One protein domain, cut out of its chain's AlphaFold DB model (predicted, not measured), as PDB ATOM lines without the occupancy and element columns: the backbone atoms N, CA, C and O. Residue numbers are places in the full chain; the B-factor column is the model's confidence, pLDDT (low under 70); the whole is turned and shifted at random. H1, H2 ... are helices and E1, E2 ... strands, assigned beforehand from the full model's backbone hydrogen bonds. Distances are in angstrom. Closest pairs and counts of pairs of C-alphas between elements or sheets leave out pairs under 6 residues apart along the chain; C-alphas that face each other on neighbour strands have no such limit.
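What this domain is: This is residues 4 to 81 of the 86 residues of an uncharacterized protein of Chryseobacterium sp. CH25 (UniProt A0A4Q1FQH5). A long ribbon of two strands, E1 and E2, has helix H1 packed near its turn, H2 folded back beside H1, and a long looping stretch, residues 31 to 56, joining H2 to E1. The 78 printed residues run H1, H2, E1, E2, the two strands antiparallel; the class is mixed. The whole is compact, radius of gyration of the C-alphas 12.9 A, spanning 39 by 29 by 22 A.

How they stand to each other: H1, residues 4 to 17, and H2, residues 22 to 30, form a helical hairpin and only just touch, with 3 pairs of C-alphas within 8 A, through H1's residues 11 to 15 alone; the closest C-alphas, of Lys 15 and Ile 25, are 6.0 A apart. Their lines stand at a shallow tilt of 25 degrees, opposite ways. In both helices every O i to N i+4 pair is within hydrogen-bond range. E1, residues 57 to 67, and E2, residues 71 to 80, form an antiparallel hairpin, with N 63 and O 75 at 2.9 A. The closest C-alphas of H1 and E1, of Phe 13 and His 67, are 7.6 A apart. H2 and E2 are apart.

Where its parts are: H1 measures 20.1 A from C-alpha 4 at (179.447, 169.655, 174.718), H2 12.4 A. E1, 27.1 A, bends by 62 degrees at residue 60; E2, 29.4 A, ends at C-alpha 80, (151.976, 170.713, 176.167).

The domain as a whole: The C-alphas of Gly 54 and Pro 68 are farthest apart, 39.5 A. The printed part has no cut, the link from H2 to E1 is long, and no printed residue is under 70 in pLDDT.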
ATOM      1  N   GLU A   4     180.076 169.376 176.010       81.19
ATOM      2  CA  GLU A   4     179.447 169.655 174.718       81.19
ATOM      3  C   GLU A   4     179.497 168.428 173.805       81.19
ATOM      4  O   GLU A   4     178.493 168.019 173.227       81.19
ATOM      5  N   THR A   5     180.658 167.770 173.753       83.00
ATOM      6  CA  THR A   5     180.842 166.519 173.009       83.00
ATOM      7  C   THR A   5     179.961 165.399 173.563       83.00
ATOM      8  O   THR A   5     179.371 164.652 172.787       83.00
ATOM      9  N   ASP A   6     179.823 165.304 174.888       89.12
ATOM     10  CA  ASP A   6     178.993 164.284 175.540       89.12
ATOM     11  C   ASP A   6     177.494 164.490 175.229       89.12
ATOM     12  O   ASP A   6     176.758 163.517 175.050       89.12
ATOM     13  N   ILE A   7     177.036 165.744 175.113       90.94
ATOM     14  CA  ILE A   7     175.656 166.067 174.721       90.94
ATOM     15  C   ILE A   7     175.398 165.724 173.261       90.94
ATOM     16  O   ILE A   7     174.405 165.053 172.984       90.94
ATOM     17  N   GLN A   8     176.286 166.110 172.342       90.81
ATOM     18  CA  GLN A   8     176.104 165.764 170.933       90.81
ATOM     19  C   GLN A   8     176.095 164.242 170.731       90.81
ATOM     20  O   GLN A   8     175.196 163.720 170.078       90.81
ATOM     21  N   ASN A   9     177.018 163.522 171.379       93.62
ATOM     22  CA  ASN A   9     177.054 162.057 171.353       93.62
ATOM     23  C   ASN A   9     175.747 161.453 171.905       93.62
ATOM     24  O   ASN A   9     175.145 160.576 171.287       93.62
ATOM     25  N   SER A  10     175.231 161.999 173.012       93.69
ATOM     26  CA  SER A  10     173.929 161.593 173.553       93.69
ATOM     27  C   SER A  10     172.791 161.819 172.552       93.69
ATOM     28  O   SER A  10     171.968 160.925 172.365       93.69
ATOM     29  N   ILE A  11     172.734 162.982 171.891       93.50
ATOM     30  CA  ILE A  11     171.695 163.311 170.900       93.50
ATOM     31  C   ILE A  11     171.762 162.356 169.706       93.50
ATOM     32  O   ILE A  11     170.730 161.815 169.305       93.50
ATOM     33  N   ASP A  12     172.952 162.113 169.163       94.81
ATOM     34  CA  ASP A  12     173.143 161.220 168.018       94.81
ATOM     35  C   ASP A  12     172.742 159.782 168.375       94.81
ATOM     36  O   ASP A  12     172.012 159.123 167.629       94.81
ATOM     37  N   PHE A  13     173.127 159.325 169.568       96.50
ATOM     38  CA  PHE A  13     172.737 158.017 170.084       96.50
ATOM     39  C   PHE A  13     171.217 157.891 170.262       96.50
ATOM     40  O   PHE A  13     170.635 156.867 169.898       96.50
ATOM     41  N   ILE A  14     170.559 158.929 170.785       95.50
ATOM     42  CA  ILE A  14     169.097 158.979 170.924       95.50
ATOM     43  C   ILE A  14     168.426 158.899 169.550       95.50
ATOM     44  O   ILE A  14     167.497 158.108 169.379       95.50
ATOM     45  N   LYS A  15     168.904 159.672 168.565       95.00
ATOM     46  CA  LYS A  15     168.350 159.677 167.202       95.00
ATOM     47  C   LYS A  15     168.446 158.313 166.528       95.00
ATOM     48  O   LYS A  15     167.502 157.897 165.860       95.00
ATOM     49  N   LEU A  16     169.551 157.604 166.743       96.00
ATOM     50  CA  LEU A  16     169.747 156.258 166.218       96.00
ATOM     51  C   LEU A  16     168.804 155.233 166.874       96.00
ATOM     52  O   LEU A  16     168.188 154.432 166.175       96.00
ATOM     53  N   ASN A  17     168.686 155.254 168.206       96.75
ATOM     54  CA  ASN A  17     167.958 154.224 168.960       96.75
ATOM     55  C   ASN A  17     166.440 154.439 169.019       96.75
ATOM     56  O   ASN A  17     165.721 153.478 169.259       96.75
ATOM     57  N   LEU A  18     165.962 155.672 168.836       95.62
ATOM     58  CA  LEU A  18     164.537 156.032 168.872       95.62
ATOM     59  C   LEU A  18     164.069 156.603 167.527       95.62
ATOM     60  O   LEU A  18     163.220 157.497 167.484       95.62
ATOM     61  N   SER A  19     164.658 156.128 166.426       93.56
ATOM     62  CA  SER A  19     164.388 156.622 165.068       93.56
ATOM     63  C   SER A  19     162.908 156.526 164.665       93.56
ATOM     64  O   SER A  19     162.411 157.349 163.897       93.56
ATOM     65  N   GLU A  20     162.165 155.581 165.240       95.25
ATOM     66  CA  GLU A  20     160.725 155.411 165.052       95.25
ATOM     67  C   GLU A  20     159.886 156.510 165.727       95.25
ATOM     68  O   GLU A  20     158.740 156.754 165.341       95.25
ATOM     69  N   ARG A  21     160.446 157.228 166.711       93.19
ATOM     70  CA  ARG A  21     159.775 158.329 167.417       93.19
ATOM     71  C   ARG A  21     159.943 159.645 166.662       93.19
ATOM     72  O   ARG A  21     160.533 160.598 167.165       93.19
ATOM     73  N   SER A  22     159.358 159.720 165.470       90.94
ATOM     74  CA  SER A  22     159.495 160.845 164.528       90.94
ATOM     75  C   SER A  22     159.300 162.237 165.148       90.94
ATOM     76  O   SER A  22     160.039 163.162 164.827       90.94
ATOM     77  N   VAL A  23     158.351 162.406 166.077       90.56
ATOM     78  CA  VAL A  23     158.129 163.688 166.776       90.56
ATOM     79  C   VAL A  23     159.313 164.060 167.673       90.56
ATOM     80  O   VAL A  23     159.722 165.218 167.692       90.56
ATOM     81  N   LEU A  24     159.880 163.091 168.397       91.62
ATOM     82  CA  LEU A  24     161.054 163.305 169.245       91.62
ATOM     83  C   LEU A  24     162.270 163.678 168.394       91.62
ATOM     84  O   LEU A  24     162.945 164.657 168.704       91.62
ATOM     85  N   ILE A  25     162.504 162.947 167.302       93.56
ATOM     86  CA  ILE A  25     163.625 163.208 166.391       93.56
ATOM     87  C   ILE A  25     163.500 164.596 165.762       93.56
ATOM     88  O   ILE A  25     164.427 165.395 165.861       93.56
ATOM     89  N   ASN A  26     162.319 164.928 165.231       92.50
ATOM     90  CA  ASN A  26     162.041 166.245 164.658       92.50
ATOM     91  C   ASN A  26     162.266 167.381 165.665       92.50
ATOM     92  O   ASN A  26     162.703 168.465 165.283       92.50
ATOM     93  N   ASN A  27     161.946 167.165 166.943       91.44
ATOM     94  CA  ASN A  27     162.234 168.146 167.981       91.44
ATOM     95  C   ASN A  27     163.750 168.267 168.191       91.44
ATOM     96  O   ASN A  27     164.272 169.371 168.105       91.44
ATOM     97  N   LEU A  28     164.472 167.158 168.370       91.00
ATOM     98  CA  LEU A  28     165.935 167.146 168.546       91.00
ATOM     99  C   LEU A  28     166.723 167.709 167.353       91.00
ATOM    100  O   LEU A  28     167.883 168.068 167.506       91.00
ATOM    101  N   GLU A  29     166.141 167.759 166.158       89.25
ATOM    102  CA  GLU A  29     166.741 168.408 164.983       89.25
ATOM    103  C   GLU A  29     166.513 169.920 164.934       89.25
ATOM    104  O   GLU A  29     167.303 170.637 164.329       89.25
ATOM    105  N   LYS A  30     165.429 170.407 165.542       88.81
ATOM    106  CA  LYS A  30     165.053 171.829 165.539       88.81
ATOM    107  C   LYS A  30     165.544 172.583 166.766       88.81
ATOM    108  O   LYS A  30     165.533 173.812 166.765       88.81
ATOM    109  N   ILE A  31     165.876 171.864 167.832       84.50
ATOM    110  CA  ILE A  31     166.380 172.468 169.056       84.50
ATOM    111  C   ILE A  31     167.841 172.858 168.835       84.50
ATOM    112  O   ILE A  31     168.649 172.033 168.428       84.50
ATOM    113  N   ASP A  32     168.150 174.119 169.119       74.81
ATOM    114  CA  ASP A  32     169.459 174.711 168.844       74.81
ATOM    115  C   ASP A  32     170.460 174.379 169.962       74.81
ATOM    116  O   ASP A  32     171.421 173.642 169.769       74.81
ATOM    117  N   THR A  33     170.190 174.847 171.184       80.25
ATOM    118  CA  THR A  33     171.014 174.566 172.368       80.25
ATOM    119  C   THR A  33     170.151 174.417 173.618       80.25
ATOM    120  O   THR A  33     169.066 174.990 173.732       80.25
ATOM    121  N   GLY A  34     170.625 173.622 174.574       86.88
ATOM    122  CA  GLY A  34     170.044 173.489 175.906       86.88
ATOM    123  C   GLY A  34     170.882 174.168 176.989       86.88
ATOM    124  O   GLY A  34     171.894 174.824 176.737       86.88
ATOM    125  N   LYS A  35     170.447 174.014 178.239       89.75
ATOM    126  CA  LYS A  35     171.127 174.543 179.424       89.75
ATOM    127  C   LYS A  35     171.406 173.422 180.411       89.75
ATOM    128  O   LYS A  35     170.532 172.615 180.720       89.75
ATOM    129  N   TRP A  36     172.615 173.421 180.957       89.38
ATOM    130  CA  TRP A  36     172.927 172.615 182.129       89.38
ATOM    131  C   TRP A  36     172.248 173.225 183.350       89.38
ATOM    132  O   TRP A  36     172.493 174.381 183.688       89.38
ATOM    133  N   GLU A  37     171.420 172.438 184.022       84.81
ATOM    134  CA  GLU A  37     170.869 172.809 185.325       84.81
ATOM    135  C   GLU A  37     171.813 172.384 186.452       84.81
ATOM    136  O   GLU A  37     172.024 173.107 187.422       84.81
ATOM    137  N   ASN A  38     172.437 171.216 186.298       84.88
ATOM    138  CA  ASN A  38     173.454 170.703 187.207       84.88
ATOM    139  C   ASN A  38     174.474 169.842 186.438       84.88
ATOM    140  O   ASN A  38     174.589 169.945 185.221       84.88
ATOM    141  N   LYS A  39     175.278 169.022 187.126       83.69
ATOM    142  CA  LYS A  39     176.312 168.190 186.480       83.69
ATOM    143  C   LYS A  39     175.762 167.014 185.657       83.69
ATOM    144  O   LYS A  39     176.516 166.478 184.856       83.69
ATOM    145  N   ALA A  40     174.512 166.614 185.879       84.00
ATOM    146  CA  ALA A  40     173.893 165.424 185.297       84.00
ATOM    147  C   ALA A  40     172.600 165.720 184.515       84.00
ATOM    148  O   ALA A  40     172.072 164.820 183.873       84.00
ATOM    149  N   TYR A  41     172.093 166.958 184.556       88.44
ATOM    150  CA  TYR A  41     170.840 167.337 183.905       88.44
ATOM    151  C   TYR A  41     171.043 168.468 182.899       88.44
ATOM    152  O   TYR A  41     171.404 169.593 183.268       88.44
ATOM    153  N   TYR A  42     170.792 168.147 181.633       90.44
ATOM    154  CA  TYR A  42     170.794 169.078 180.513       90.44
ATOM    155  C   TYR A  42     169.379 169.187 179.960       90.44
ATOM    156  O   TYR A  42     168.784 168.184 179.569       90.44
ATOM    157  N   ARG A  43     168.832 170.403 179.944       90.75
ATOM    158  CA  ARG A  43     167.448 170.656 179.540       90.75
ATOM    159  C   ARG A  43     167.391 171.503 178.280       90.75
ATOM    160  O   ARG A  43     168.078 172.515 178.170       90.75
ATOM    161  N   PHE A  44     166.514 171.122 177.363       89.94
ATOM    162  CA  PHE A  44     166.232 171.881 176.141       89.94
ATOM    163  C   PHE A  44     165.117 172.914 176.316       89.94
ATOM    164  O   PHE A  44     165.004 173.862 175.547       89.94
ATOM    165  N   VAL A  45     164.292 172.737 177.344       86.50
ATOM    166  CA  VAL A  45     163.158 173.600 177.669       86.50
ATOM    167  C   VAL A  45     163.184 173.924 179.156       86.50
ATOM    168  O   VAL A  45     163.717 173.159 179.961       86.50
ATOM    169  N   ASP A  46     162.630 175.076 179.524       83.31
ATOM    170  CA  ASP A  46     162.461 175.431 180.927       83.31
ATOM    171  C   ASP A  46     161.261 174.676 181.510       83.31
ATOM    172  O   ASP A  46     160.106 174.981 181.211       83.31
ATOM    173  N   SER A  47     161.550 173.662 182.323       79.88
ATOM    174  CA  SER A  47     160.563 172.822 183.003       79.88
ATOM    175  C   SER A  47     160.112 173.393 184.353       79.88
ATOM    176  O   SER A  47     159.422 172.700 185.104       79.88
ATOM    177  N   THR A  48     160.465 174.641 184.685       80.56
ATOM    178  CA  THR A  48     160.028 175.289 185.927       80.56
ATOM    179  C   THR A  48     158.503 175.234 186.042       80.56
ATOM    180  O   THR A  48     157.774 175.629 185.131       80.56
ATOM    181  N   ASN A  49     158.010 174.719 187.171       79.69
ATOM    182  CA  ASN A  49     156.588 174.480 187.442       79.69
ATOM    183  C   ASN A  49     155.898 173.492 186.486       79.69
ATOM    184  O   ASN A  49     154.669 173.494 186.397       79.69
ATOM    185  N   ALA A  50     156.631 172.639 185.763       82.50
ATOM    186  CA  ALA A  50     156.022 171.552 185.000       82.50
ATOM    187  C   ALA A  50     155.054 170.743 185.887       82.50
ATOM    188  O   ALA A  50     155.304 170.530 187.073       82.50
ATOM    189  N   ASN A  51     153.933 170.306 185.308       83.31
ATOM    190  CA  ASN A  51     152.826 169.605 185.982       83.31
ATOM    191  C   ASN A  51     151.985 170.422 186.978       83.31
ATOM    192  O   ASN A  51     150.982 169.902 187.470       83.31
ATOM    193  N   GLN A  52     152.319 171.682 187.267       85.06
ATOM    194  CA  GLN A  52     151.465 172.525 188.108       85.06
ATOM    195  C   GLN A  52     150.270 173.096 187.317       85.06
ATOM    196  O   GLN A  52     150.361 173.282 186.098       85.06
ATOM    197  N   PRO A  53     149.132 173.404 187.978       76.69
ATOM    198  CA  PRO A  53     148.029 174.123 187.346       76.69
ATOM    199  C   PRO A  53     148.508 175.432 186.700       76.69
ATOM    200  O   PRO A  53     149.183 176.231 187.337       76.69
ATOM    201  N   GLY A  54     148.163 175.642 185.428       75.56
ATOM    202  CA  GLY A  54     148.594 176.816 184.656       75.56
ATOM    203  C   GLY A  54     149.955 176.679 183.964       75.56
ATOM    204  O   GLY A  54     150.321 177.559 183.188       75.56
ATOM    205  N   SER A  55     150.685 175.580 184.176       80.50
ATOM    206  CA  SER A  55     151.950 175.335 183.483       80.50
ATOM    207  C   SER A  55     151.749 174.954 182.017       80.50
ATOM    208  O   SER A  55     150.838 174.197 181.667       80.50
ATOM    209  N   GLN A  56     152.638 175.454 181.158       80.88
ATOM    210  CA  GLN A  56     152.681 175.088 179.742       80.88
ATOM    211  C   GLN A  56     153.174 173.653 179.536       80.88
ATOM    212  O   GLN A  56     152.777 173.006 178.566       80.88
ATOM    213  N   TRP A  57     154.004 173.150 180.453       87.00
ATOM    214  CA  TRP A  57     154.691 171.873 180.317       87.00
ATOM    215  C   TRP A  57     154.125 170.823 181.268       87.00
ATOM    216  O   TRP A  57     153.953 171.048 182.467       87.00
ATOM    217  N   VAL A  58     153.857 169.642 180.721       89.62
ATOM    218  CA  VAL A  58     153.361 168.472 181.443       89.62
ATOM    219  C   VAL A  58     154.250 167.287 181.096       89.62
ATOM    220  O   VAL A  58     154.493 167.013 179.917       89.62
ATOM    221  N   PHE A  59     154.721 166.587 182.122       90.50
ATOM    222  CA  PHE A  59     155.455 165.336 181.996       90.50
ATOM    223  C   PHE A  59     154.611 164.301 181.253       90.50
ATOM    224  O   PHE A  59     153.414 164.154 181.511       90.50
ATOM    225  N   LYS A  60     155.232 163.613 180.298       91.50
ATOM    226  CA  LYS A  60     154.580 162.596 179.473       91.50
ATOM    227  C   LYS A  60     155.095 161.214 179.823       91.50
ATOM    228  O   LYS A  60     154.317 160.363 180.235       91.50
ATOM    229  N   GLU A  61     156.394 161.010 179.660       94.12
ATOM    230  CA  GLU A  61     157.044 159.726 179.881       94.12
ATOM    231  C   GLU A  61     158.530 159.923 180.176       94.12
ATOM    232  O   GLU A  61     159.105 160.981 179.904       94.12
ATOM    233  N   ASN A  62     159.147 158.872 180.708       95.56
ATOM    234  CA  ASN A  62     160.588 158.767 180.834       95.56
ATOM    235  C   ASN A  62     161.083 157.654 179.906       95.56
ATOM    236  O   ASN A  62     160.516 156.560 179.900       95.56
ATOM    237  N   ILE A  63     162.131 157.932 179.132       96.31
ATOM    238  CA  ILE A  63     162.777 156.938 178.272       96.31
ATOM    239  C   ILE A  63     164.190 156.702 178.792       96.31
ATOM    240  O   ILE A  63     164.979 157.636 178.919       96.31
ATOM    241  N   ILE A  64     164.515 155.444 179.080       96.94
ATOM    242  CA  ILE A  64     165.822 155.042 179.604       96.94
ATOM    243  C   ILE A  64     166.586 154.324 178.499       96.94
ATOM    244  O   ILE A  64     166.107 153.331 177.954       96.94
ATOM    245  N   LEU A  65     167.793 154.798 178.200       96.88
ATOM    246  CA  LEU A  65     168.702 154.180 177.241       96.88
ATOM    247  C   LEU A  65     170.038 153.851 177.909       96.88
ATOM    248  O   LEU A  65     170.539 154.606 178.744       96.88
ATOM    249  N   LYS A  66     170.652 152.730 177.521       97.06
ATOM    250  CA  LYS A  66     171.999 152.372 177.969       97.06
ATOM    251  C   LYS A  66     173.014 152.716 176.884       97.06
ATOM    252  O   LYS A  66     173.121 152.013 175.888       97.06
ATOM    253  N   HIS A  67     173.757 153.794 177.099       95.44
ATOM    254  CA  HIS A  67     174.859 154.205 176.246       95.44
ATOM    255  C   HIS A  67     176.131 153.408 176.603       95.44
ATOM    256  O   HIS A  67     176.455 153.286 177.790       95.44
ATOM    257  N   PRO A  68     176.882 152.888 175.615       93.12
ATOM    258  CA  PRO A  68     178.070 152.067 175.868       93.12
ATOM    259  C   PRO A  68     179.169 152.807 176.651       93.12
ATOM    260  O   PRO A  68     179.782 152.224 177.537       93.12
ATOM    261  N   GLU A  69     179.382 154.093 176.360       92.62
ATOM    262  CA  GLU A  69     180.438 154.907 176.991       92.62
ATOM    263  C   GLU A  69     179.932 155.835 178.112       92.62
ATOM    264  O   GLU A  69     180.484 155.848 179.208       92.62
ATOM    265  N   LEU A  70     178.857 156.593 177.861       90.69
ATOM    266  CA  LEU A  70     178.303 157.590 178.785       90.69
ATOM    267  C   LEU A  70     177.452 156.997 179.925       90.69
ATOM    268  O   LEU A  70     177.030 157.716 180.829       90.69
ATOM    269  N   GLY A  71     177.190 155.687 179.908       92.44
ATOM    270  CA  GLY A  71     176.398 155.018 180.936       92.44
ATOM    271  C   GLY A  71     174.894 155.080 180.665       92.44
ATOM    272  O   GLY A  71     174.435 154.729 179.586       92.44
ATOM    273  N   THR A  72     174.084 155.406 181.671       95.25
ATOM    274  CA  THR A  72     172.619 155.415 181.513       95.25
ATOM    275  C   THR A  72     172.145 156.816 181.147       95.25
ATOM    276  O   THR A  72     172.339 157.748 181.922       95.25
ATOM    277  N   LEU A  73     171.491 156.945 179.994       95.06
ATOM    278  CA  LEU A  73     170.790 158.156 179.584       95.06
ATOM    279  C   LEU A  73     169.330 158.054 180.017       95.06
ATOM    280  O   LEU A  73     168.666 157.043 179.782       95.06
ATOM    281  N   VAL A  74     168.842 159.113 180.648       95.12
ATOM    282  CA  VAL A  74     167.466 159.226 181.127       95.12
ATOM    283  C   VAL A  74     166.857 160.449 180.454       95.12
ATOM    284  O   VAL A  74     167.322 161.566 180.667       95.12
ATOM    285  N   LEU A  75     165.858 160.233 179.602       94.88
ATOM    286  CA  LEU A  75     165.175 161.284 178.857       94.88
ATOM    287  C   LEU A  75     163.827 161.568 179.511       94.88
ATOM    288  O   LEU A  75     162.923 160.732 179.456       94.88
ATOM    289  N   ASP A  76     163.672 162.770 180.057       93.81
ATOM    290  CA  ASP A  76     162.380 163.266 180.523       93.81
ATOM    291  C   ASP A  76     161.633 163.941 179.377       93.81
ATOM    292  O   ASP A  76     161.973 165.046 178.946       93.81
ATOM    293  N   ILE A  77     160.592 163.278 178.880       92.94
ATOM    294  CA  ILE A  77     159.754 163.828 177.822       92.94
ATOM    295  C   ILE A  77     158.656 164.668 178.460       92.94
ATOM    296  O   ILE A  77     157.778 164.164 179.166       92.94
ATOM    297  N   ILE A  78     158.681 165.965 178.166       92.00
ATOM    298  CA  ILE A  78     157.617 166.897 178.527       92.00
ATOM    299  C   ILE A  78     156.947 167.431 177.262       92.00
ATOM    300  O   ILE A  78     157.566 167.562 176.209       92.00
ATOM    301  N   GLY A  79     155.659 167.735 177.358       87.38
ATOM    302  CA  GLY A  79     154.896 168.292 176.248       87.38
ATOM    303  C   GLY A  79     153.799 169.215 176.739       87.38
ATOM    304  O   GLY A  79     153.565 169.345 177.940       87.38
ATOM    305  N   THR A  80     153.089 169.841 175.809       82.12
ATOM    306  CA  THR A  80     151.976 170.713 176.167       82.12
ATOM    307  C   THR A  80     150.798 169.913 176.720       82.12
ATOM    308  O   THR A  80     150.603 168.714 176.445       82.12
ATOM    309  N   ARG A  81     149.990 170.575 177.549       70.06
ATOM    310  CA  ARG A  81     148.699 170.032 177.963       70.06
ATOM    311  C   ARG A  81     147.805 169.976 176.724       70.06
ATOM    312  O   ARG A  81     147.492 171.015 176.152       70.06
TER     313      ARG A  81